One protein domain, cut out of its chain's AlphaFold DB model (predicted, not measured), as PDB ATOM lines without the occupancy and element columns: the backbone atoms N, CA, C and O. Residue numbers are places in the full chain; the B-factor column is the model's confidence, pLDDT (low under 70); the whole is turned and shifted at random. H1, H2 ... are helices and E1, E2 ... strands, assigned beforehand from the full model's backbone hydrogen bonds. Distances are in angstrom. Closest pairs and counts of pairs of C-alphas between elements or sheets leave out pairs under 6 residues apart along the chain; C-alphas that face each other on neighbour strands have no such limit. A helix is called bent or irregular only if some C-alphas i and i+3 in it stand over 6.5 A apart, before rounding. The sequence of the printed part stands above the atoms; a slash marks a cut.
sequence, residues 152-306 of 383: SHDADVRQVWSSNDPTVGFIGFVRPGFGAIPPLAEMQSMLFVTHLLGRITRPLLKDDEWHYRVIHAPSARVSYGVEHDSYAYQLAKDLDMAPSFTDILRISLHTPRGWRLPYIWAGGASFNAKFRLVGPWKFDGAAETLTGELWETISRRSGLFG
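AT A GLANCE: This is residues 152 to 306 of the 383 residues of an uncharacterized protein of Fusarium sp. AF-4 (UniProt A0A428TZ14). Two mainly helical lobes stand end to end, with the short helix H6 between them. In one lobe H1 and H3 run side by side, with E1, H2 and long loops around them; in the other H4 and H5 form a helical hairpin and H7 crosses H5, while residues 300 to 305 stick out as a tail. The printed part has 155 residues, with seven named helices and one named strand in the order E1 H1 H2 H3 H4 H5 H6 H7. The class is mostly helix, though under half of the residues are in named elements. The whole is compact, with a radius of gyration of the C-alphas of 16.6 A, and spans 47 by 38 by 23 A.

IN THESE COORDINATES: The longest helix, H1, covers residues 181 to 196 and 22.0 A, beginning at C-alpha 181 (29.405, 246.080, 30.502). Before it, strand E1 holds residues 165 to 169. After it come H2, residues 206 to 209, and H3, residues 228 to 238, 15.5 A long. H4 covers residues 245 to 254 and 15.1 A, beginning at C-alpha 245 (22.644, 225.446, 14.550). H5 covers residues 258 to 267 and 14.9 A, and H6 residues 272 to 275. H7, residues 286 to 299, is 18.4 A long and ends at C-alpha 299 (23.511, 245.683, 7.146). H5 is irregular, but only just: C-alphas 259 and 262 are 6.7 A apart.

HOW THE PARTS SIT: H1 touches H3 with residues 184 to 191 alone, the same way at a shallow tilt of 17 degrees; the closest C-alphas, of Leu 184 and Ala 232, are 6.2 A apart. E1 pairs with no named strand; its closest C-alpha to H1 is that of Gly 169, 6.6 A from that of Phe 192. H2 is close to H3 but not clearly touching, with C-alphas of Asp 208 and Gln 234 closest at 7.6 A. H6 is close to H3 but not clearly touching, with C-alphas of Ala 236 and Phe 275 closest at 6.1 A. H6 touches H7, whose residues 286 to 290 alone take part; the closest C-alphas, of Ala 273 and Ala 286, are 5.0 A apart. H7 touches H5, the same way at a steep tilt of 62 degrees, closest at the C-alphas of Arg 260 and Thr 291, 5.6 A. H4 and H5 touch as a hairpin, opposite ways at a shallow tilt of 29 degrees, closest at the C-alphas of Ser 252 and Gly 258, 4.1 A. H1 is apart from H4, H5 and H7. Every O i to N i+4 pair is within hydrogen-bond range in H1 and H3, against 5 of 6 in H4, 4 of 6 in H5 and 5 of 10 in H7; H2 and H6 are too short for such a pair.

THE WHOLE: The two C-alphas farthest apart, of Asn 164 and Gly 303, are 51.8 A apart. The printed part has no cut. The links from E1 to H1 and from H2 to H3 are long. Mean pLDDT of the printed part is 92.3, and residues 301 to 306 are under 70.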
ATOM      1  N   SER A 152      34.748 241.902  45.371       93.25
ATOM      2  CA  SER A 152      34.761 241.611  43.926       93.25
ATOM      3  C   SER A 152      36.035 240.920  43.429       93.25
ATOM      4  O   SER A 152      36.005 240.241  42.409       93.25
ATOM      5  N   HIS A 153      37.158 241.095  44.129       91.00
ATOM      6  CA  HIS A 153      38.428 240.449  43.795       91.00
ATOM      7  C   HIS A 153      38.485 238.962  44.185       91.00
ATOM      8  O   HIS A 153      39.279 238.228  43.603       91.00
ATOM      9  N   ASP A 154      37.617 238.510  45.093       93.44
ATOM     10  CA  ASP A 154      37.521 237.114  45.543       93.44
ATOM     11  C   ASP A 154      36.590 236.268  44.658       93.44
ATOM     12  O   ASP A 154      36.420 235.067  44.893       93.44
ATOM     13  N   ALA A 155      35.948 236.891  43.663       95.00
ATOM     14  CA  ALA A 155      34.999 236.243  42.771       95.00
ATOM     15  C   ALA A 155      35.719 235.320  41.772       95.00
ATOM     16  O   ALA A 155      36.116 235.731  40.679       95.00
ATOM     17  N   ASP A 156      35.896 234.056  42.152       94.75
ATOM     18  CA  ASP A 156      36.633 233.055  41.381       94.75
ATOM     19  C   ASP A 156      35.747 232.163  40.502       94.75
ATOM     20  O   ASP A 156      36.281 231.393  39.704       94.75
ATOM     21  N   VAL A 157      34.420 232.281  40.601       96.62
ATOM     22  CA  VAL A 157      33.476 231.597  39.711       96.62
ATOM     23  C   VAL A 157      32.953 232.587  38.684       96.62
ATOM     24  O   VAL A 157      32.179 233.488  39.012       96.62
ATOM     25  N   ARG A 158      33.411 232.448  37.431       97.00
ATOM     26  CA  ARG A 158      33.042 233.313  36.294       97.00
ATOM     27  C   ARG A 158      33.244 234.812  36.538       97.00
ATOM     28  O   ARG A 158      32.681 235.611  35.799       97.00
ATOM     29  N   GLN A 159      34.037 235.211  37.533       96.25
ATOM     30  CA  GLN A 159      34.123 236.598  38.019       96.25
ATOM     31  C   GLN A 159      32.768 237.174  38.473       96.25
ATOM     32  O   GLN A 159      32.498 238.356  38.273       96.25
ATOM     33  N   VAL A 160      31.908 236.326  39.051       97.94
ATOM     34  CA  VAL A 160      30.584 236.706  39.565       97.94
ATOM     35  C   VAL A 160      30.481 236.482  41.072       97.94
ATOM     36  O   VAL A 160      30.101 237.406  41.772       97.94
ATOM     37  N   TRP A 161      30.844 235.317  41.610       97.81
ATOM     38  CA  TRP A 161      30.837 235.075  43.065       97.81
ATOM     39  C   TRP A 161      32.064 234.288  43.512       97.81
ATOM     40  O   TRP A 161      32.818 233.762  42.686       97.81
ATOM     41  N   SER A 162      32.268 234.224  44.827       96.75
ATOM     42  CA  SER A 162      33.319 233.415  45.435       96.75
ATOM     43  C   SER A 162      32.809 232.001  45.702       96.75
ATOM     44  O   SER A 162      31.791 231.822  46.362       96.75
ATOM     45  N   SER A 163      33.527 230.973  45.257       95.00
ATOM     46  CA  SER A 163      33.215 229.563  45.552       95.00
ATOM     47  C   SER A 163      33.151 229.263  47.054       95.00
ATOM     48  O   SER A 163      32.449 228.355  47.492       95.00
ATOM     49  N   ASN A 164      33.860 230.069  47.837       94.44
ATOM     50  CA  ASN A 164      33.944 230.020  49.286       94.44
ATOM     51  C   ASN A 164      32.707 230.586  50.002       94.44
ATOM     52  O   ASN A 164      32.436 230.189  51.137       94.44
ATOM     53  N   ASP A 165      32.001 231.518  49.367       94.75
ATOM     54  CA  ASP A 165      30.744 232.098  49.835       94.75
ATOM     55  C   ASP A 165      29.879 232.446  48.614       94.75
ATOM     56  O   ASP A 165      29.953 233.558  48.079       94.75
ATOM     57  N   PRO A 166      29.074 231.484  48.141       95.31
ATOM     58  CA  PRO A 166      28.322 231.644  46.910       95.31
ATOM     59  C   PRO A 166      26.993 232.395  47.109       95.31
ATOM     60  O   PRO A 166      26.148 232.417  46.217       95.31
ATOM     61  N   THR A 167      26.801 233.035  48.267       94.00
ATOM     62  CA  THR A 167      25.580 233.791  48.590       94.00
ATOM     63  C   THR A 167      25.648 235.262  48.177       94.00
ATOM     64  O   THR A 167      24.619 235.936  48.125       94.00
ATOM     65  N   VAL A 168      26.840 235.762  47.824       95.69
ATOM     66  CA  VAL A 168      27.082 237.153  47.415       95.69
ATOM     67  C   VAL A 168      27.658 237.206  46.001       95.69
ATOM     68  O   VAL A 168      28.668 236.570  45.703       95.69
ATOM     69  N   GLY A 169      27.023 237.997  45.130       97.00
ATOM     70  CA  GLY A 169      27.399 238.151  43.724       97.00
ATOM     71  C   GLY A 169      27.811 239.581  43.365       97.00
ATOM     72  O   GLY A 169      27.180 240.552  43.776       97.00
ATOM     73  N   PHE A 170      28.849 239.703  42.542       97.56
ATOM     74  CA  PHE A 170      29.422 240.939  42.018       97.56
ATOM     75  C   PHE A 170      29.091 241.082  40.531       97.56
ATOM     76  O   PHE A 170      29.746 240.514  39.659       97.56
ATOM     77  N   ILE A 171      28.066 241.877  40.233       98.19
ATOM     78  CA  ILE A 171      27.560 242.078  38.872       98.19
ATOM     79  C   ILE A 171      28.202 243.313  38.229       98.19
ATOM     80  O   ILE A 171      28.218 244.392  38.813       98.19
ATOM     81  N   GLY A 172      28.712 243.168  37.006       96.94
ATOM     82  CA  GLY A 172      29.303 244.254  36.219       96.94
ATOM     83  C   GLY A 172      30.761 244.577  36.553       96.94
ATOM     84  O   GLY A 172      31.285 245.575  36.062       96.94
ATOM     85  N   PHE A 173      31.432 243.739  37.350       95.88
ATOM     86  CA  PHE A 173      32.831 243.943  37.755       95.88
ATOM     87  C   PHE A 173      33.858 243.368  36.770       95.88
ATOM     88  O   PHE A 173      35.058 243.540  36.968       95.88
ATOM     89  N   VAL A 174      33.410 242.751  35.674       95.50
ATOM     90  CA  VAL A 174      34.272 242.369  34.546       95.50
ATOM     91  C   VAL A 174      34.549 243.564  33.639       95.50
ATOM     92  O   VAL A 174      33.686 244.412  33.403       95.50
ATOM     93  N   ARG A 175      35.750 243.618  33.058       94.12
ATOM     94  CA  ARG A 175      36.113 244.631  32.063       94.12
ATOM     95  C   ARG A 175      36.243 243.989  30.686       94.12
ATOM     96  O   ARG A 175      37.250 243.330  30.431       94.12
ATOM     97  N   PRO A 176      35.298 244.214  29.760       93.25
ATOM     98  CA  PRO A 176      35.466 243.738  28.399       93.25
ATOM     99  C   PRO A 176      36.630 244.467  27.707       93.25
ATOM    100  O   PRO A 176      36.728 245.696  27.763       93.25
ATOM    101  N   GLY A 177      37.502 243.713  27.031       85.62
ATOM    102  CA  GLY A 177      38.577 244.229  26.176       85.62
ATOM    103  C   GLY A 177      38.041 245.099  25.038       85.62
ATOM    104  O   GLY A 177      38.576 246.170  24.746       85.62
ATOM    105  N   PHE A 178      36.935 244.650  24.446       84.94
ATOM    106  CA  PHE A 178      36.124 245.364  23.470       84.94
ATOM    107  C   PHE A 178      34.671 244.919  23.649       84.94
ATOM    108  O   PHE A 178      34.383 243.738  23.527       84.94
ATOM    109  N   GLY A 179      33.765 245.833  23.992       87.25
ATOM    110  CA  GLY A 179      32.370 245.483  24.272       87.25
ATOM    111  C   GLY A 179      31.693 246.476  25.206       87.25
ATOM    112  O   GLY A 179      32.173 247.606  25.373       87.25
ATOM    113  N   ALA A 180      30.566 246.076  25.787       90.69
ATOM    114  CA  ALA A 180      29.819 246.868  26.756       90.69
ATOM    115  C   ALA A 180      29.612 246.061  28.046       90.69
ATOM    116  O   ALA A 180      29.422 244.854  27.998       90.69
ATOM    117  N   ILE A 181      29.656 246.726  29.203       95.25
ATOM    118  CA  ILE A 181      29.405 246.080  30.502       95.25
ATOM    119  C   ILE A 181      27.921 245.716  30.693       95.25
ATOM    120  O   ILE A 181      27.677 244.600  31.136       95.25
ATOM    121  N   PRO A 182      26.930 246.565  30.336       96.50
ATOM    122  CA  PRO A 182      25.515 246.253  30.559       96.50
ATOM    123  C   PRO A 182      25.043 244.872  30.063       96.50
ATOM    124  O   PRO A 182      24.435 244.162  30.862       96.50
ATOM    125  N   PRO A 183      25.346 244.423  28.825       95.62
ATOM    126  CA  PRO A 183      24.932 243.089  28.393       95.62
ATOM    127  C   PRO A 183      25.621 241.966  29.184       95.62
ATOM    128  O   PRO A 183      24.990 240.957  29.490       95.62
ATOM    129  N   LEU A 184      26.886 242.140  29.577       97.62
ATOM    130  CA  LEU A 184      27.571 241.157  30.418       97.62
ATOM    131  C   LEU A 184      26.974 241.116  31.826       97.62
ATOM    132  O   LEU A 184      26.731 240.032  32.339       97.62
ATOM    133  N   ALA A 185      26.683 242.271  32.425       98.31
ATOM    134  CA  ALA A 185      26.024 242.370  33.726       98.31
ATOM    135  C   ALA A 185      24.646 241.691  33.730       98.31
ATOM    136  O   ALA A 185      24.299 241.011  34.693       98.31
ATOM    137  N   GLU A 186      23.877 241.807  32.647       98.31
ATOM    138  CA  GLU A 186      22.618 241.074  32.489       98.31
ATOM    139  C   GLU A 186      22.846 239.551  32.495       98.31
ATOM    140  O   GLU A 186      22.213 238.845  33.279       98.31
ATOM    141  N   MET A 187      23.798 239.042  31.703       98.25
ATOM    142  CA  MET A 187      24.132 237.609  31.676       98.25
ATOM    143  C   MET A 187      24.678 237.108  33.025       98.25
ATOM    144  O   MET A 187      24.316 236.024  33.479       98.25
ATOM    145  N   GLN A 188      25.510 237.907  33.704       98.50
ATOM    146  CA  GLN A 188      26.003 237.614  35.054       98.50
ATOM    147  C   GLN A 188      24.856 237.546  36.067       98.50
ATOM    148  O   GLN A 188      24.845 236.660  36.919       98.50
ATOM    149  N   SER A 189      23.876 238.445  35.951       98.50
ATOM    150  CA  SER A 189      22.692 238.456  36.814       98.50
ATOM    151  C   SER A 189      21.849 237.203  36.603       98.50
ATOM    152  O   SER A 189      21.461 236.559  37.572       98.50
ATOM    153  N   MET A 190      21.613 236.812  35.346       98.12
ATOM    154  CA  MET A 190      20.902 235.571  35.020       98.12
ATOM    155  C   MET A 190      21.613 234.352  35.605       98.12
ATOM    156  O   MET A 190      20.959 233.509  36.223       98.12
ATOM    157  N   LEU A 191      22.941 234.275  35.463       98.31
ATOM    158  CA  LEU A 191      23.733 233.188  36.038       98.31
ATOM    159  C   LEU A 191      23.601 233.153  37.560       98.31
ATOM    160  O   LEU A 191      23.281 232.107  38.119       98.31
ATOM    161  N   PHE A 192      23.802 234.290  38.223       98.56
ATOM    162  CA  PHE A 192      23.777 234.361  39.679       98.56
ATOM    163  C   PHE A 192      22.388 234.064  40.258       98.56
ATOM    164  O   PHE A 192      22.266 233.296  41.204       98.56
ATOM    165  N   VAL A 193      21.314 234.577  39.652       98.38
ATOM    166  CA  VAL A 193      19.943 234.243  40.069       98.38
ATOM    167  C   VAL A 193      19.660 232.752  39.872       98.38
ATOM    168  O   VAL A 193      19.103 232.105  40.754       98.38
ATOM    169  N   THR A 194      20.081 232.175  38.744       98.06
ATOM    170  CA  THR A 194      19.911 230.734  38.481       98.06
ATOM    171  C   THR A 194      20.696 229.888  39.491       98.06
ATOM    172  O   THR A 194      20.202 228.849  39.935       98.06
ATOM    173  N   HIS A 195      21.880 230.357  39.898       97.69
ATOM    174  CA  HIS A 195      22.677 229.771  40.973       97.69
ATOM    175  C   HIS A 195      21.933 229.792  42.316       97.69
ATOM    176  O   HIS A 195      21.756 228.735  42.916       97.69
ATOM    177  N   LEU A 196      21.445 230.960  42.753       98.00
ATOM    178  CA  LEU A 196      20.724 231.112  44.023       98.00
ATOM    179  C   LEU A 196      19.461 230.241  44.098       98.00
ATOM    180  O   LEU A 196      19.083 229.782  45.170       98.00
ATOM    181  N   LEU A 197      18.819 229.985  42.955       97.56
ATOM    182  CA  LEU A 197      17.655 229.103  42.856       97.56
ATOM    183  C   LEU A 197      18.011 227.607  42.794       97.56
ATOM    184  O   LEU A 197      17.102 226.782  42.716       97.56
ATOM    185  N   GLY A 198      19.298 227.243  42.772       96.62
ATOM    186  CA  GLY A 198      19.747 225.855  42.631       96.62
ATOM    187  C   GLY A 198      19.400 225.236  41.274       96.62
ATOM    188  O   GLY A 198      19.171 224.033  41.187       96.62
ATOM    189  N   ARG A 199      19.306 226.051  40.213       96.88
ATOM    190  CA  ARG A 199      18.819 225.639  38.881       96.88
ATOM    191  C   ARG A 199      19.911 225.517  37.821       96.88
ATOM    192  O   ARG A 199      19.601 225.354  36.643       96.88
ATOM    193  N   ILE A 200      21.178 225.608  38.214       95.44
ATOM    194  CA  ILE A 200      22.290 225.358  37.298       95.44
ATOM    195  C   ILE A 200      22.390 223.848  37.068       95.44
ATOM    196  O   ILE A 200      22.678 223.083  37.983       95.44
ATOM    197  N   THR A 201      22.138 223.435  35.832       91.44
ATOM    198  CA  THR A 201      22.106 222.035  35.382       91.44
ATOM    199  C   THR A 201      23.499 221.469  35.105       91.44
ATOM    200  O   THR A 201      23.706 220.260  35.197       91.44
ATOM    201  N   ARG A 202      24.461 222.330  34.750       90.50
ATOM    202  CA  ARG A 202      25.811 221.945  34.321       90.50
ATOM    203  C   ARG A 202      26.874 222.326  35.353       90.50
ATOM    204  O   ARG A 202      26.789 223.396  35.949       90.50
ATOM    205  N   PRO A 203      27.931 221.515  35.535       93.69
ATOM    206  CA  PRO A 203      29.046 221.907  36.386       93.69
ATOM    207  C   PRO A 203      29.791 223.109  35.789       93.69
ATOM    208  O   PRO A 203      30.147 223.113  34.611       93.69
ATOM    209  N   LEU A 204      30.076 224.114  36.620       95.75
ATOM    210  CA  LEU A 204      30.849 225.294  36.224       95.75
ATOM    211  C   LEU A 204      32.349 225.000  36.345       95.75
ATOM    212  O   LEU A 204      32.974 225.259  37.373       95.75
ATOM    213  N   LEU A 205      32.940 224.424  35.299       94.19
ATOM    214  CA  LEU A 205      34.348 224.027  35.325       94.19
ATOM    215  C   LEU A 205      35.270 225.250  35.253       94.19
ATOM    216  O   LEU A 205      35.075 226.136  34.420       94.19
ATOM    217  N   LYS A 206      36.316 225.297  36.090       91.19
ATOM    218  CA  LYS A 206      37.305 226.396  36.070       91.19
ATOM    219  C   LYS A 206      38.098 226.459  34.762       91.19
ATOM    220  O   LYS A 206      38.496 227.538  34.334       91.19
ATOM    221  N   ASP A 207      38.316 225.324  34.101       90.94
ATOM    222  CA  ASP A 207      39.072 225.305  32.845       90.94
ATOM    223  C   ASP A 207      38.311 225.937  31.663       90.94
ATOM    224  O   ASP A 207      38.947 226.366  30.695       90.94
ATOM    225  N   ASP A 208      36.991 226.116  31.783       92.56
ATOM    226  CA  ASP A 208      36.192 226.879  30.819       92.56
ATOM    227  C   ASP A 208      36.474 228.387  30.880       92.56
ATOM    228  O   ASP A 208      36.003 229.133  30.030       92.56
ATOM    229  N   GLU A 209      37.246 228.880  31.850       93.44
ATOM    230  CA  GLU A 209      37.429 230.323  32.026       93.44
ATOM    231  C   GLU A 209      38.563 230.917  31.198       93.44
ATOM    232  O   GLU A 209      38.559 232.097  30.853       93.44
ATOM    233  N   TRP A 210      39.565 230.112  30.865       93.00
ATOM    234  CA  TRP A 210      40.805 230.635  30.298       93.00
ATOM    235  C   TRP A 210      40.640 231.199  28.894       93.00
ATOM    236  O   TRP A 210      41.365 232.115  28.523       93.00
ATOM    237  N   HIS A 211      39.707 230.673  28.099       90.88
ATOM    238  CA  HIS A 211      39.596 231.054  26.692       90.88
ATOM    239  C   HIS A 211      39.133 232.507  26.502       90.88
ATOM    240  O   HIS A 211      39.561 233.143  25.539       90.88
ATOM    241  N   TYR A 212      38.333 233.043  27.432       93.38
ATOM    242  CA  TYR A 212      37.854 234.425  27.394       93.38
ATOM    243  C   TYR A 212      38.693 235.393  28.237       93.38
ATOM    244  O   TYR A 212      38.495 236.598  28.140       93.38
ATOM    245  N   ARG A 213      39.612 234.933  29.094       93.88
ATOM    246  CA  ARG A 213      40.402 235.836  29.949       93.88
ATOM    247  C   ARG A 213      41.434 236.611  29.126       93.88
ATOM    248  O   ARG A 213      42.215 236.029  28.374       93.88
ATOM    249  N   VAL A 214      41.483 237.930  29.321       93.31
ATOM    250  CA  VAL A 214      42.551 238.775  28.767       93.31
ATOM    251  C   VAL A 214      43.834 238.482  29.538       93.31
ATOM    252  O   VAL A 214      43.888 238.636  30.757       93.31
ATOM    253  N   ILE A 215      44.868 238.058  28.818       93.19
ATOM    254  CA  ILE A 215      46.164 237.668  29.370       93.19
ATOM    255  C   ILE A 215      46.832 238.886  30.002       93.19
ATOM    256  O   ILE A 215      47.012 239.920  29.358       93.19
ATOM    257  N   HIS A 216      47.251 238.738  31.251       91.50
ATOM    258  CA  HIS A 216      47.924 239.779  32.014       91.50
ATOM    259  C   HIS A 216      48.976 239.166  32.943       91.50
ATOM    260  O   HIS A 216      48.916 237.982  33.265       91.50
ATOM    261  N   ALA A 217      49.961 239.977  33.327       89.31
ATOM    262  CA  ALA A 217      50.911 239.609  34.374       89.31
ATOM    263  C   ALA A 217      50.243 239.749  35.756       89.31
ATOM    264  O   ALA A 217      49.356 240.599  35.880       89.31
ATOM    265  N   PRO A 218      50.646 238.974  36.778       89.88
ATOM    266  CA  PRO A 218      50.148 239.138  38.145       89.88
ATOM    267  C   PRO A 218      50.175 240.582  38.674       89.88
ATOM    268  O   PRO A 218      49.198 241.011  39.284       89.88
ATOM    269  N   SER A 219      51.209 241.372  38.361       89.38
ATOM    270  CA  SER A 219      51.296 242.788  38.761       89.38
ATOM    271  C   SER A 219      50.368 243.737  37.990       89.38
ATOM    272  O   SER A 219      50.411 244.958  38.183       89.38
ATOM    273  N   ALA A 220      49.589 243.244  37.025       89.00
ATOM    274  CA  ALA A 220      48.772 244.105  36.191       89.00
ATOM    275  C   ALA A 220      47.642 244.746  37.003       89.00
ATOM    276  O   ALA A 220      46.858 244.073  37.663       89.00
ATOM    277  N   ARG A 221      47.471 246.062  36.834       86.94
ATOM    278  CA  ARG A 221      46.381 246.829  37.463       86.94
ATOM    279  C   ARG A 221      44.983 246.269  37.163       86.94
ATOM    280  O   ARG A 221      44.050 246.488  37.925       86.94
ATOM    281  N   VAL A 222      44.810 245.629  36.007       89.44
ATOM    282  CA  VAL A 222      43.528 245.082  35.558       89.44
ATOM    283  C   VAL A 222      43.681 243.582  35.365       89.44
ATOM    284  O   VAL A 222      44.234 243.149  34.356       89.44
ATOM    285  N   SER A 223      43.153 242.813  36.313       90.88
ATOM    286  CA  SER A 223      43.138 241.344  36.292       90.88
ATOM    287  C   SER A 223      41.783 240.743  35.889       90.88
ATOM    288  O   SER A 223      41.674 239.579  35.513       90.88
ATOM    289  N   TYR A 224      40.736 241.564  35.893       92.38
ATOM    290  CA  TYR A 224      39.343 241.200  35.612       92.38
ATOM    291  C   TYR A 224      38.952 241.461  34.142       92.38
ATOM    292  O   TYR A 224      37.819 241.815  33.812       92.38
ATOM    293  N   GLY A 225      39.931 241.368  33.237       94.50
ATOM    294  CA  GLY A 225      39.746 241.577  31.803       94.50
ATOM    295  C   GLY A 225      39.163 240.356  31.097       94.50
ATOM    296  O   GLY A 225      39.696 239.255  31.246       94.50
ATOM    297  N   VAL A 226      38.138 240.556  30.267       95.06
ATOM    298  CA  VAL A 226      37.500 239.485  29.480       95.06
ATOM    299  C   VAL A 226      37.339 239.856  28.004       95.06
ATOM    300  O   VAL A 226      37.164 241.020  27.649       95.06
ATOM    301  N   GLU A 227      37.389 238.865  27.126       93.31
ATOM    302  CA  GLU A 227      36.886 238.937  25.759       93.31
ATOM    303  C   GLU A 227      35.361 238.867  25.825       93.31
ATOM    304  O   GLU A 227      34.806 237.935  26.407       93.31
ATOM    305  N   HIS A 228      34.693 239.893  25.307       93.38
ATOM    306  CA  HIS A 228      33.272 240.110  25.553       93.38
ATOM    307  C   HIS A 228      32.411 238.967  25.016       93.38
ATOM    308  O   HIS A 228      31.550 238.460  25.734       93.38
ATOM    309  N   ASP A 229      32.647 238.554  23.773       91.44
ATOM    310  CA  ASP A 229      31.764 237.612  23.093       91.44
ATOM    311  C   ASP A 229      31.960 236.186  23.614       91.44
ATOM    312  O   ASP A 229      30.981 235.492  23.884       91.44
ATOM    313  N   SER A 230      33.204 235.776  23.850       92.69
ATOM    314  CA  SER A 230      33.540 234.483  24.451       92.69
ATOM    315  C   SER A 230      33.034 234.382  25.887       92.69
ATOM    316  O   SER A 230      32.509 233.339  26.272       92.69
ATOM    317  N   TYR A 231      33.135 235.459  26.676       96.56
ATOM    318  CA  TYR A 231      32.598 235.476  28.036       96.56
ATOM    319  C   TYR A 231      31.072 235.345  28.030       96.56
ATOM    320  O   TYR A 231      30.538 234.446  28.674       96.56
ATOM    321  N   ALA A 232      30.368 236.166  27.240       96.88
ATOM    322  CA  ALA A 232      28.913 236.081  27.110       96.88
ATOM    323  C   ALA A 232      28.456 234.696  26.617       96.88
ATOM    324  O   ALA A 232      27.520 234.118  27.167       96.88
ATOM    325  N   TYR A 233      29.151 234.136  25.622       95.62
ATOM    326  CA  TYR A 233      28.872 232.803  25.097       95.62
ATOM    327  C   TYR A 233      29.103 231.700  26.135       95.62
ATOM    328  O   TYR A 233      28.290 230.779  26.230       95.62
ATOM    329  N   GLN A 234      30.162 231.788  26.946       96.94
ATOM    330  CA  GLN A 234      30.391 230.821  28.019       96.94
ATOM    331  C   GLN A 234      29.293 230.896  29.085       96.94
ATOM    332  O   GLN A 234      28.769 229.849  29.456       96.94
ATOM    333  N   LEU A 235      28.870 232.096  29.507       97.75
ATOM    334  CA  LEU A 235      27.736 232.233  30.434       97.75
ATOM    335  C   LEU A 235      26.446 231.655  29.834       97.75
ATOM    336  O   LEU A 235      25.683 230.985  30.524       97.75
ATOM    337  N   ALA A 236      26.215 231.855  28.533       97.38
ATOM    338  CA  ALA A 236      25.076 231.258  27.846       97.38
ATOM    339  C   ALA A 236      25.155 229.723  27.817       97.38
ATOM    340  O   ALA A 236      24.141 229.055  27.989       97.38
ATOM    341  N   LYS A 237      26.346 229.140  27.630       96.44
ATOM    342  CA  LYS A 237      26.539 227.683  27.717       96.44
ATOM    343  C   LYS A 237      26.294 227.148  29.125       96.44
ATOM    344  O   LYS A 237      25.691 226.086  29.251       96.44
ATOM    345  N   ASP A 238      26.761 227.864  30.146       97.19
ATOM    346  CA  ASP A 238      26.566 227.507  31.556       97.19
ATOM    347  C   ASP A 238      25.069 227.497  31.936       97.19
ATOM    348  O   ASP A 238      24.660 226.755  32.825       97.19
ATOM    349  N   LEU A 239      24.251 228.286  31.228       97.12
ATOM    350  CA  LEU A 239      22.809 228.447  31.439       97.12
ATOM    351  C   LEU A 239      21.909 227.661  30.465       97.12
ATOM    352  O   LEU A 239      20.699 227.875  30.472       97.12
ATOM    353  N   ASP A 240      22.455 226.800  29.596       96.38
ATOM    354  CA  ASP A 240      21.688 226.131  28.520       96.38
ATOM    355  C   ASP A 240      20.958 227.115  27.569       96.38
ATOM    356  O   ASP A 240      19.899 226.832  27.010       96.38
ATOM    357  N   MET A 241      21.541 228.296  27.370       96.88
ATOM    358  CA  MET A 241      21.002 229.416  26.588       96.88
ATOM    359  C   MET A 241      21.720 229.637  25.250       96.88
ATOM    360  O   MET A 241      21.342 230.511  24.474       96.88
ATOM    361  N   ALA A 242      22.779 228.879  24.960       95.88
ATOM    362  CA  ALA A 242      23.490 228.950  23.687       95.88
ATOM    363  C   ALA A 242      22.760 228.108  22.615       95.88
ATOM    364  O   ALA A 242      22.853 226.881  22.666       95.88
ATOM    365  N   PRO A 243      22.063 228.718  21.633       95.88
ATOM    366  CA  PRO A 243      21.320 227.961  20.628       95.88
ATOM    367  C   PRO A 243      22.257 227.196  19.691       95.88
ATOM    368  O   PRO A 243      23.277 227.728  19.234       95.88
ATOM    369  N   SER A 244      21.879 225.957  19.378       94.25
ATOM    370  CA  SER A 244      22.536 225.137  18.361       94.25
ATOM    371  C   SER A 244      22.190 225.613  16.948       94.25
ATOM    372  O   SER A 244      21.212 226.328  16.730       94.25
ATOM    373  N   PHE A 245      22.959 225.168  15.953       91.38
ATOM    374  CA  PHE A 245      22.644 225.446  14.550       91.38
ATOM    375  C   PHE A 245      21.239 224.945  14.164       91.38
ATOM    376  O   PHE A 245      20.488 225.641  13.486       91.38
ATOM    377  N   THR A 246      20.854 223.769  14.659       94.75
ATOM    378  CA  THR A 246      19.515 223.189  14.487       94.75
ATOM    379  C   THR A 246      18.413 224.030  15.127       94.75
ATOM    380  O   THR A 246      17.375 224.228  14.494       94.75
ATOM    381  N   ASP A 247      18.640 224.580  16.325       97.12
ATOM    382  CA  ASP A 247      17.682 225.496  16.960       97.12
ATOM    383  C   ASP A 247      17.479 226.736  16.096       97.12
ATOM    384  O   ASP A 247      16.347 227.143  15.840       97.12
ATOM    385  N   ILE A 248      18.574 227.300  15.583       97.12
ATOM    386  CA  ILE A 248      18.533 228.467  14.705       97.12
ATOM    387  C   ILE A 248      17.741 228.179  13.437       97.12
ATOM    388  O   ILE A 248      16.858 228.967  13.106       97.12
ATOM    389  N   LEU A 249      17.990 227.061  12.748       96.38
ATOM    390  CA  LEU A 249      17.222 226.700  11.554       96.38
ATOM    391  C   LEU A 249      15.732 226.542  11.868       96.38
ATOM    392  O   LEU A 249      14.901 227.121  11.171       96.38
ATOM    393  N   ARG A 250      15.388 225.832  12.947       97.25
ATOM    394  CA  ARG A 250      13.995 225.625  13.358       97.25
ATOM    395  C   ARG A 250      13.290 226.942  13.685       97.25
ATOM    396  O   ARG A 250      12.188 227.176  13.203       97.25
ATOM    397  N   ILE A 251      13.915 227.807  14.480       97.62
ATOM    398  CA  ILE A 251      13.348 229.112  14.849       97.62
ATOM    399  C   ILE A 251      13.206 229.999  13.604       97.62
ATOM    400  O   ILE A 251      12.197 230.689  13.446       97.62
ATOM    401  N   SER A 252      14.167 229.933  12.677       97.00
ATOM    402  CA  SER A 252      14.145 230.706  11.428       97.00
ATOM    403  C   SER A 252      12.904 230.422  10.580       97.00
ATOM    404  O   SER A 252      12.386 231.343   9.956       97.00
ATOM    405  N   LEU A 253      12.393 229.186  10.573       96.75
ATOM    406  CA  LEU A 253      11.207 228.812   9.789       96.75
ATOM    407  C   LEU A 253       9.919 229.504  10.258       96.75
ATOM    408  O   LEU A 253       8.994 229.665   9.468       96.75
ATOM    409  N   HIS A 254       9.865 229.930  11.521       95.31
ATOM    410  CA  HIS A 254       8.671 230.518  12.136       95.31
ATOM    411  C   HIS A 254       8.828 232.006  12.475       95.31
ATOM    412  O   HIS A 254       7.921 232.608  13.039       95.31
ATOM    413  N   THR A 255       9.969 232.610  12.138       96.38
ATOM    414  CA  THR A 255      10.278 234.005  12.479       96.38
ATOM    415  C   THR A 255      10.065 234.914  11.266       96.38
ATOM    416  O   THR A 255      10.576 234.611  10.179       96.38
ATOM    417  N   PRO A 256       9.408 236.078  11.413       95.31
ATOM    418  CA  PRO A 256       9.396 237.106  10.379       95.31
ATOM    419  C   PRO A 256      10.815 237.468   9.916       95.31
ATOM    420  O   PRO A 256      11.692 237.804  10.714       95.31
ATOM    421  N   ARG A 257      11.058 237.407   8.599       95.75
ATOM    422  CA  ARG A 257      12.396 237.601   7.996       95.75
ATOM    423  C   ARG A 257      13.440 236.612   8.547       95.75
ATOM    424  O   ARG A 257      14.628 236.929   8.604       95.75
ATOM    425  N   GLY A 258      13.000 235.412   8.924       95.44
ATOM    426  CA  GLY A 258      13.801 234.380   9.581       95.44
ATOM    427  C   GLY A 258      15.032 233.923   8.805       95.44
ATOM    428  O   GLY A 258      16.021 233.546   9.419       95.44
ATOM    429  N   TRP A 259      15.056 234.081   7.477       94.56
ATOM    430  CA  TRP A 259      16.257 233.845   6.663       94.56
ATOM    431  C   TRP A 259      17.475 234.672   7.114       94.56
ATOM    432  O   TRP A 259      18.605 234.277   6.846       94.56
ATOM    433  N   ARG A 260      17.272 235.801   7.815       93.62
ATOM    434  CA  ARG A 260      18.347 236.631   8.390       93.62
ATOM    435  C   ARG A 260      18.984 236.001   9.628       93.62
ATOM    436  O   ARG A 260      20.143 236.287   9.926       93.62
ATOM    437  N   LEU A 261      18.242 235.172  10.359       94.62
ATOM    438  CA  LEU A 261      18.636 234.686  11.679       94.62
ATOM    439  C   LEU A 261      19.936 233.859  11.655       94.62
ATOM    440  O   LEU A 261      20.796 234.152  12.486       94.62
ATOM    441  N   PRO A 262      20.182 232.936  10.698       92.19
ATOM    442  CA  PRO A 262      21.464 232.232  10.606       92.19
ATOM    443  C   PRO A 262      22.657 233.173  10.402       92.19
ATOM    444  O   PRO A 262      23.707 232.978  11.011       92.19
ATOM    445  N   TYR A 263      22.493 234.234   9.604       87.25
ATOM    446  CA  TYR A 263      23.557 235.208   9.344       87.25
ATOM    447  C   TYR A 263      23.874 236.062  10.571       87.25
ATOM    448  O   TYR A 263      25.043 236.275  10.880       87.25
ATOM    449  N   ILE A 264      22.853 236.536  11.289       89.69
ATOM    450  CA  ILE A 264      23.044 237.315  12.523       89.69
ATOM    451  C   ILE A 264      23.608 236.428  13.629       89.69
ATOM    452  O   ILE A 264      24.480 236.855  14.380       89.69
ATOM    453  N   TRP A 265      23.151 235.182  13.720       90.62
ATOM    454  CA  TRP A 265      23.682 234.235  14.687       90.62
ATOM    455  C   TRP A 265      25.152 233.894  14.406       90.62
ATOM    456  O   TRP A 265      25.943 233.839  15.344       90.62
ATOM    457  N   ALA A 266      25.551 233.717  13.146       85.44
ATOM    458  CA  ALA A 266      26.935 233.388  12.805       85.44
ATOM    459  C   ALA A 266      27.877 234.609  12.802       85.44
ATOM    460  O   ALA A 266      29.009 234.508  13.265       85.44
ATOM    461  N   GLY A 267      27.431 235.747  12.264       78.38
ATOM    462  CA  GLY A 267      28.268 236.924  11.991       78.38
ATOM    463  C   GLY A 267      27.981 238.159  12.847       78.38
ATOM    464  O   GLY A 267      28.673 239.173  12.717       78.38
ATOM    465  N   GLY A 268      26.943 238.116  13.680       80.44
ATOM    466  CA  GLY A 268      26.614 239.175  14.625       80.44
ATOM    467  C   GLY A 268      27.426 239.076  15.912       80.44
ATOM    468  O   GLY A 268      27.944 238.015  16.262       80.44
ATOM    469  N   ALA A 269      27.495 240.194  16.638       83.06
ATOM    470  CA  ALA A 269      28.030 240.207  17.995       83.06
ATOM    471  C   ALA A 269      27.196 239.300  18.915       83.06
ATOM    472  O   ALA A 269      26.060 238.930  18.594       83.06
ATOM    473  N   SER A 270      27.732 238.979  20.090       88.12
ATOM    474  CA  SER A 270      26.997 238.237  21.120       88.12
ATOM    475  C   SER A 270      25.948 239.118  21.812       88.12
ATOM    476  O   SER A 270      26.071 239.467  22.981       88.12
ATOM    477  N   PHE A 271      24.910 239.511  21.068       89.75
ATOM    478  CA  PHE A 271      23.748 240.215  21.602       89.75
ATOM    479  C   PHE A 271      23.002 239.317  22.588       89.75
ATOM    480  O   PHE A 271      22.752 238.156  22.278       89.75
ATOM    481  N   ASN A 272      22.537 239.853  23.714       94.62
ATOM    482  CA  ASN A 272      21.803 239.043  24.692       94.62
ATOM    483  C   ASN A 272      20.523 238.427  24.114       94.62
ATOM    484  O   ASN A 272      20.194 237.293  24.444       94.62
ATOM    485  N   ALA A 273      19.867 239.096  23.155       95.44
ATOM    486  CA  ALA A 273      18.744 238.523  22.409       95.44
ATOM    487  C   ALA A 273      19.093 237.174  21.745       95.44
ATOM    488  O   ALA A 273      18.265 236.269  21.725       95.44
ATOM    489  N   LYS A 274      20.340 236.986  21.283       95.38
ATOM    490  CA  LYS A 274      20.839 235.713  20.731       95.38
ATOM    491  C   LYS A 274      20.741 234.574  21.744       95.38
ATOM    492  O   LYS A 274      20.394 233.459  21.372       95.38
ATOM    493  N   PHE A 275      21.023 234.866  23.010       96.94
ATOM    494  CA  PHE A 275      20.982 233.896  24.104       96.94
ATOM    495  C   PHE A 275      19.615 233.807  24.781       96.94
ATOM    496  O   PHE A 275      19.420 232.987  25.662       96.94
ATOM    497  N   ARG A 276      18.631 234.593  24.334       97.62
ATOM    498  CA  ARG A 276      17.231 234.455  24.750       97.62
ATOM    499  C   ARG A 276      16.365 233.713  23.726       97.62
ATOM    500  O   ARG A 276      15.145 233.705  23.850       97.62
ATOM    501  N   LEU A 277      16.971 233.085  22.717       97.56
ATOM    502  CA  LEU A 277      16.261 232.255  21.735       97.56
ATOM    503  C   LEU A 277      15.809 230.906  22.315       97.56
ATOM    504  O   LEU A 277      14.781 230.366  21.906       97.56
ATOM    505  N   VAL A 278      16.580 230.369  23.261       97.19
ATOM    506  CA  VAL A 278      16.365 229.074  23.918       97.19
ATOM    507  C   VAL A 278      16.723 229.177  25.403       97.19
ATOM    508  O   VAL A 278      17.243 230.198  25.853       97.19
ATOM    509  N   GLY A 279      16.467 228.109  26.156       96.19
ATOM    510  CA  GLY A 279      16.870 228.005  27.555       96.19
ATOM    511  C   GLY A 279      15.891 228.652  28.546       96.19
ATOM    512  O   GLY A 279      14.817 229.123  28.164       96.19
ATOM    513  N   PRO A 280      16.244 228.663  29.842       96.06
ATOM    514  CA  PRO A 280      15.349 229.060  30.933       96.06
ATOM    515  C   PRO A 280      14.972 230.549  30.931       96.06
ATOM    516  O   PRO A 280      13.955 230.920  31.511       96.06
ATOM    517  N   TRP A 281      15.760 231.392  30.261       97.25
ATOM    518  CA  TRP A 281      15.526 232.836  30.127       97.25
ATOM    519  C   TRP A 281      15.036 233.230  28.724       97.25
ATOM    520  O   TRP A 281      15.242 234.366  28.282       97.25
ATOM    521  N   LYS A 282      14.413 232.288  28.000       97.62
ATOM    522  CA  LYS A 282      13.867 232.524  26.661       97.62
ATOM    523  C   LYS A 282      12.932 233.740  26.649       97.62
ATOM    524  O   LYS A 282      12.096 233.913  27.531       97.62
ATOM    525  N   PHE A 283      13.054 234.556  25.608       97.31
ATOM    526  CA  PHE A 283      12.166 235.672  25.306       97.31
ATOM    527  C   PHE A 283      11.534 235.455  23.930       97.31
ATOM    528  O   PHE A 283      12.246 235.322  22.938       97.31
ATOM    529  N   ASP A 284      10.203 235.446  23.850       96.12
ATOM    530  CA  ASP A 284       9.502 235.130  22.597       96.12
ATOM    531  C   ASP A 284       9.772 236.143  21.473       96.12
ATOM    532  O   ASP A 284       9.863 235.756  20.312       96.12
ATOM    533  N   GLY A 285      10.018 237.414  21.805       96.62
ATOM    534  CA  GLY A 285      10.383 238.436  20.818       96.62
ATOM    535  C   GLY A 285      11.850 238.399  20.372       96.62
ATOM    536  O   GLY A 285      12.239 239.177  19.506       96.62
ATOM    537  N   ALA A 286      12.688 237.512  20.924       97.12
ATOM    538  CA  ALA A 286      14.132 237.522  20.674       97.12
ATOM    539  C   ALA A 286      14.482 237.343  19.189       97.12
ATOM    540  O   ALA A 286      15.370 238.023  18.669       97.12
ATOM    541  N   ALA A 287      13.775 236.444  18.500       97.00
ATOM    542  CA  ALA A 287      14.014 236.171  17.090       97.00
ATOM    543  C   ALA A 287      13.652 237.378  16.208       97.00
ATOM    544  O   ALA A 287      14.425 237.734  15.320       97.00
ATOM    545  N   GLU A 288      12.541 238.058  16.501       96.25
ATOM    546  CA  GLU A 288      12.118 239.270  15.789       96.25
ATOM    547  C   GLU A 288      13.041 240.461  16.058       96.25
ATOM    548  O   GLU A 288      13.386 241.193  15.130       96.25
ATOM    549  N   THR A 289      13.512 240.635  17.298       96.00
ATOM    550  CA  THR A 289      14.525 241.650  17.628       96.00
ATOM    551  C   THR A 289      15.805 241.423  16.823       96.00
ATOM    552  O   THR A 289      16.379 242.371  16.283       96.00
ATOM    553  N   LEU A 290      16.237 240.162  16.696       95.56
ATOM    554  CA  LEU A 290      17.405 239.809  15.894       95.56
ATOM    555  C   LEU A 290      17.170 240.132  14.416       95.56
ATOM    556  O   LEU A 290      17.922 240.911  13.840       95.56
ATOM    557  N   THR A 291      16.128 239.584  13.789       95.44
ATOM    558  CA  THR A 291      15.888 239.750  12.342       95.44
ATOM    559  C   THR A 291      15.409 241.152  11.943       95.44
ATOM    560  O   THR A 291      15.466 241.515  10.757       95.44
ATOM    561  N   GLY A 292      14.939 241.939  12.912       94.31
ATOM    562  CA  GLY A 292      14.517 243.330  12.800       94.31
ATOM    563  C   GLY A 292      15.632 244.316  13.138       94.31
ATOM    564  O   GLY A 292      16.477 244.598  12.293       94.31
ATOM    565  N   GLU A 293      15.606 244.864  14.354       91.12
ATOM    566  CA  GLU A 293      16.492 245.949  14.805       91.12
ATOM    567  C   GLU A 293      17.979 245.586  14.676       91.12
ATOM    568  O   GLU A 293      18.781 246.354  14.136       91.12
ATOM    569  N   LEU A 294      18.365 244.388  15.122       91.25
ATOM    570  CA  LEU A 294      19.780 244.009  15.163       91.25
ATOM    571  C   LEU A 294      20.340 243.667  13.778       91.25
ATOM    572  O   LEU A 294      21.548 243.792  13.561       91.25
ATOM    573  N   TRP A 295      19.481 243.327  12.813       88.62
ATOM    574  CA  TRP A 295      19.884 243.190  11.414       88.62
ATOM    575  C   TRP A 295      20.484 244.487  10.874       88.62
ATOM    576  O   TRP A 295      21.495 244.445  10.171       88.62
ATOM    577  N   GLU A 296      19.921 245.641  11.245       83.62
ATOM    578  CA  GLU A 296      20.413 246.936  10.768       83.62
ATOM    579  C   GLU A 296      21.853 247.204  11.210       83.62
ATOM    580  O   GLU A 296      22.636 247.799  10.470       83.62
ATOM    581  N   THR A 297      22.247 246.703  12.382       77.81
ATOM    582  CA  THR A 297      23.624 246.830  12.883       77.81
ATOM    583  C   THR A 297      24.632 246.109  11.978       77.81
ATOM    584  O   THR A 297      25.780 246.541  11.848       77.81
ATOM    585  N   ILE A 298      24.215 245.023  11.322       75.31
ATOM    586  CA  ILE A 298      25.052 244.269  10.379       75.31
ATOM    587  C   ILE A 298      24.943 244.860   8.969       75.31
ATOM    588  O   ILE A 298      25.958 245.044   8.298       75.31
ATOM    589  N   SER A 299      23.737 245.217   8.518       77.62
ATOM    590  CA  SER A 299      23.511 245.683   7.146       77.62
ATOM    591  C   SER A 299      24.007 247.108   6.881       77.62
ATOM    592  O   SER A 299      24.314 247.431   5.737       77.62
ATOM    593  N   ARG A 300      24.140 247.960   7.911       73.56
ATOM    594  CA  ARG A 300      24.697 249.325   7.788       73.56
ATOM    595  C   ARG A 300      26.194 249.357   7.459       73.56
ATOM    596  O   ARG A 300      26.724 250.420   7.148       73.56
ATOM    597  N   ARG A 301      26.893 248.218   7.512       67.94
ATOM    598  CA  ARG A 301      28.298 248.104   7.096       67.94
ATOM    599  C   ARG A 301      28.377 248.202   5.565       67.94
ATOM    600  O   ARG A 301      28.392 247.190   4.872       67.94
ATOM    601  N   SER A 302      28.371 249.421   5.026       49.19
ATOM    602  CA  SER A 302      28.365 249.672   3.580       49.19
ATOM    603  C   SER A 302      29.662 249.211   2.897       49.19
ATOM    604  O   SER A 302      30.754 249.564   3.342       49.19
ATOM    605  N   GLY A 303      29.534 248.492   1.774       52.88
ATOM    606  CA  GLY A 303      30.631 248.112   0.873       52.88
ATOM    607  C   GLY A 303      31.136 246.668   1.017       52.88
ATOM    608  O   GLY A 303      30.943 246.021   2.047       52.88
ATOM    609  N   LEU A 304      31.836 246.168  -0.016       44.97
ATOM    610  CA  LEU A 304      32.443 244.822  -0.050       44.97
ATOM    611  C   LEU A 304      33.337 244.546   1.177       44.97
ATOM    612  O   LEU A 304      33.431 243.416   1.640       44.97
ATOM    613  N   PHE A 305      33.954 245.581   1.746       51.72
ATOM    614  CA  PHE A 305      34.880 245.477   2.876       51.72
ATOM    615  C   PHE A 305      34.219 245.554   4.263       51.72
ATOM    616  O   PHE A 305      34.917 245.456   5.264       51.72
ATOM    617  N   GLY A 306      32.892 245.700   4.354       61.06
ATOM    618  CA  GLY A 306      32.179 245.648   5.633       61.06
ATOM    619  C   GLY A 306      31.940 244.212   6.099       61.06
ATOM    620  O   GLY A 306      32.452 243.782   7.128       61.06
TER     621      GLY A 306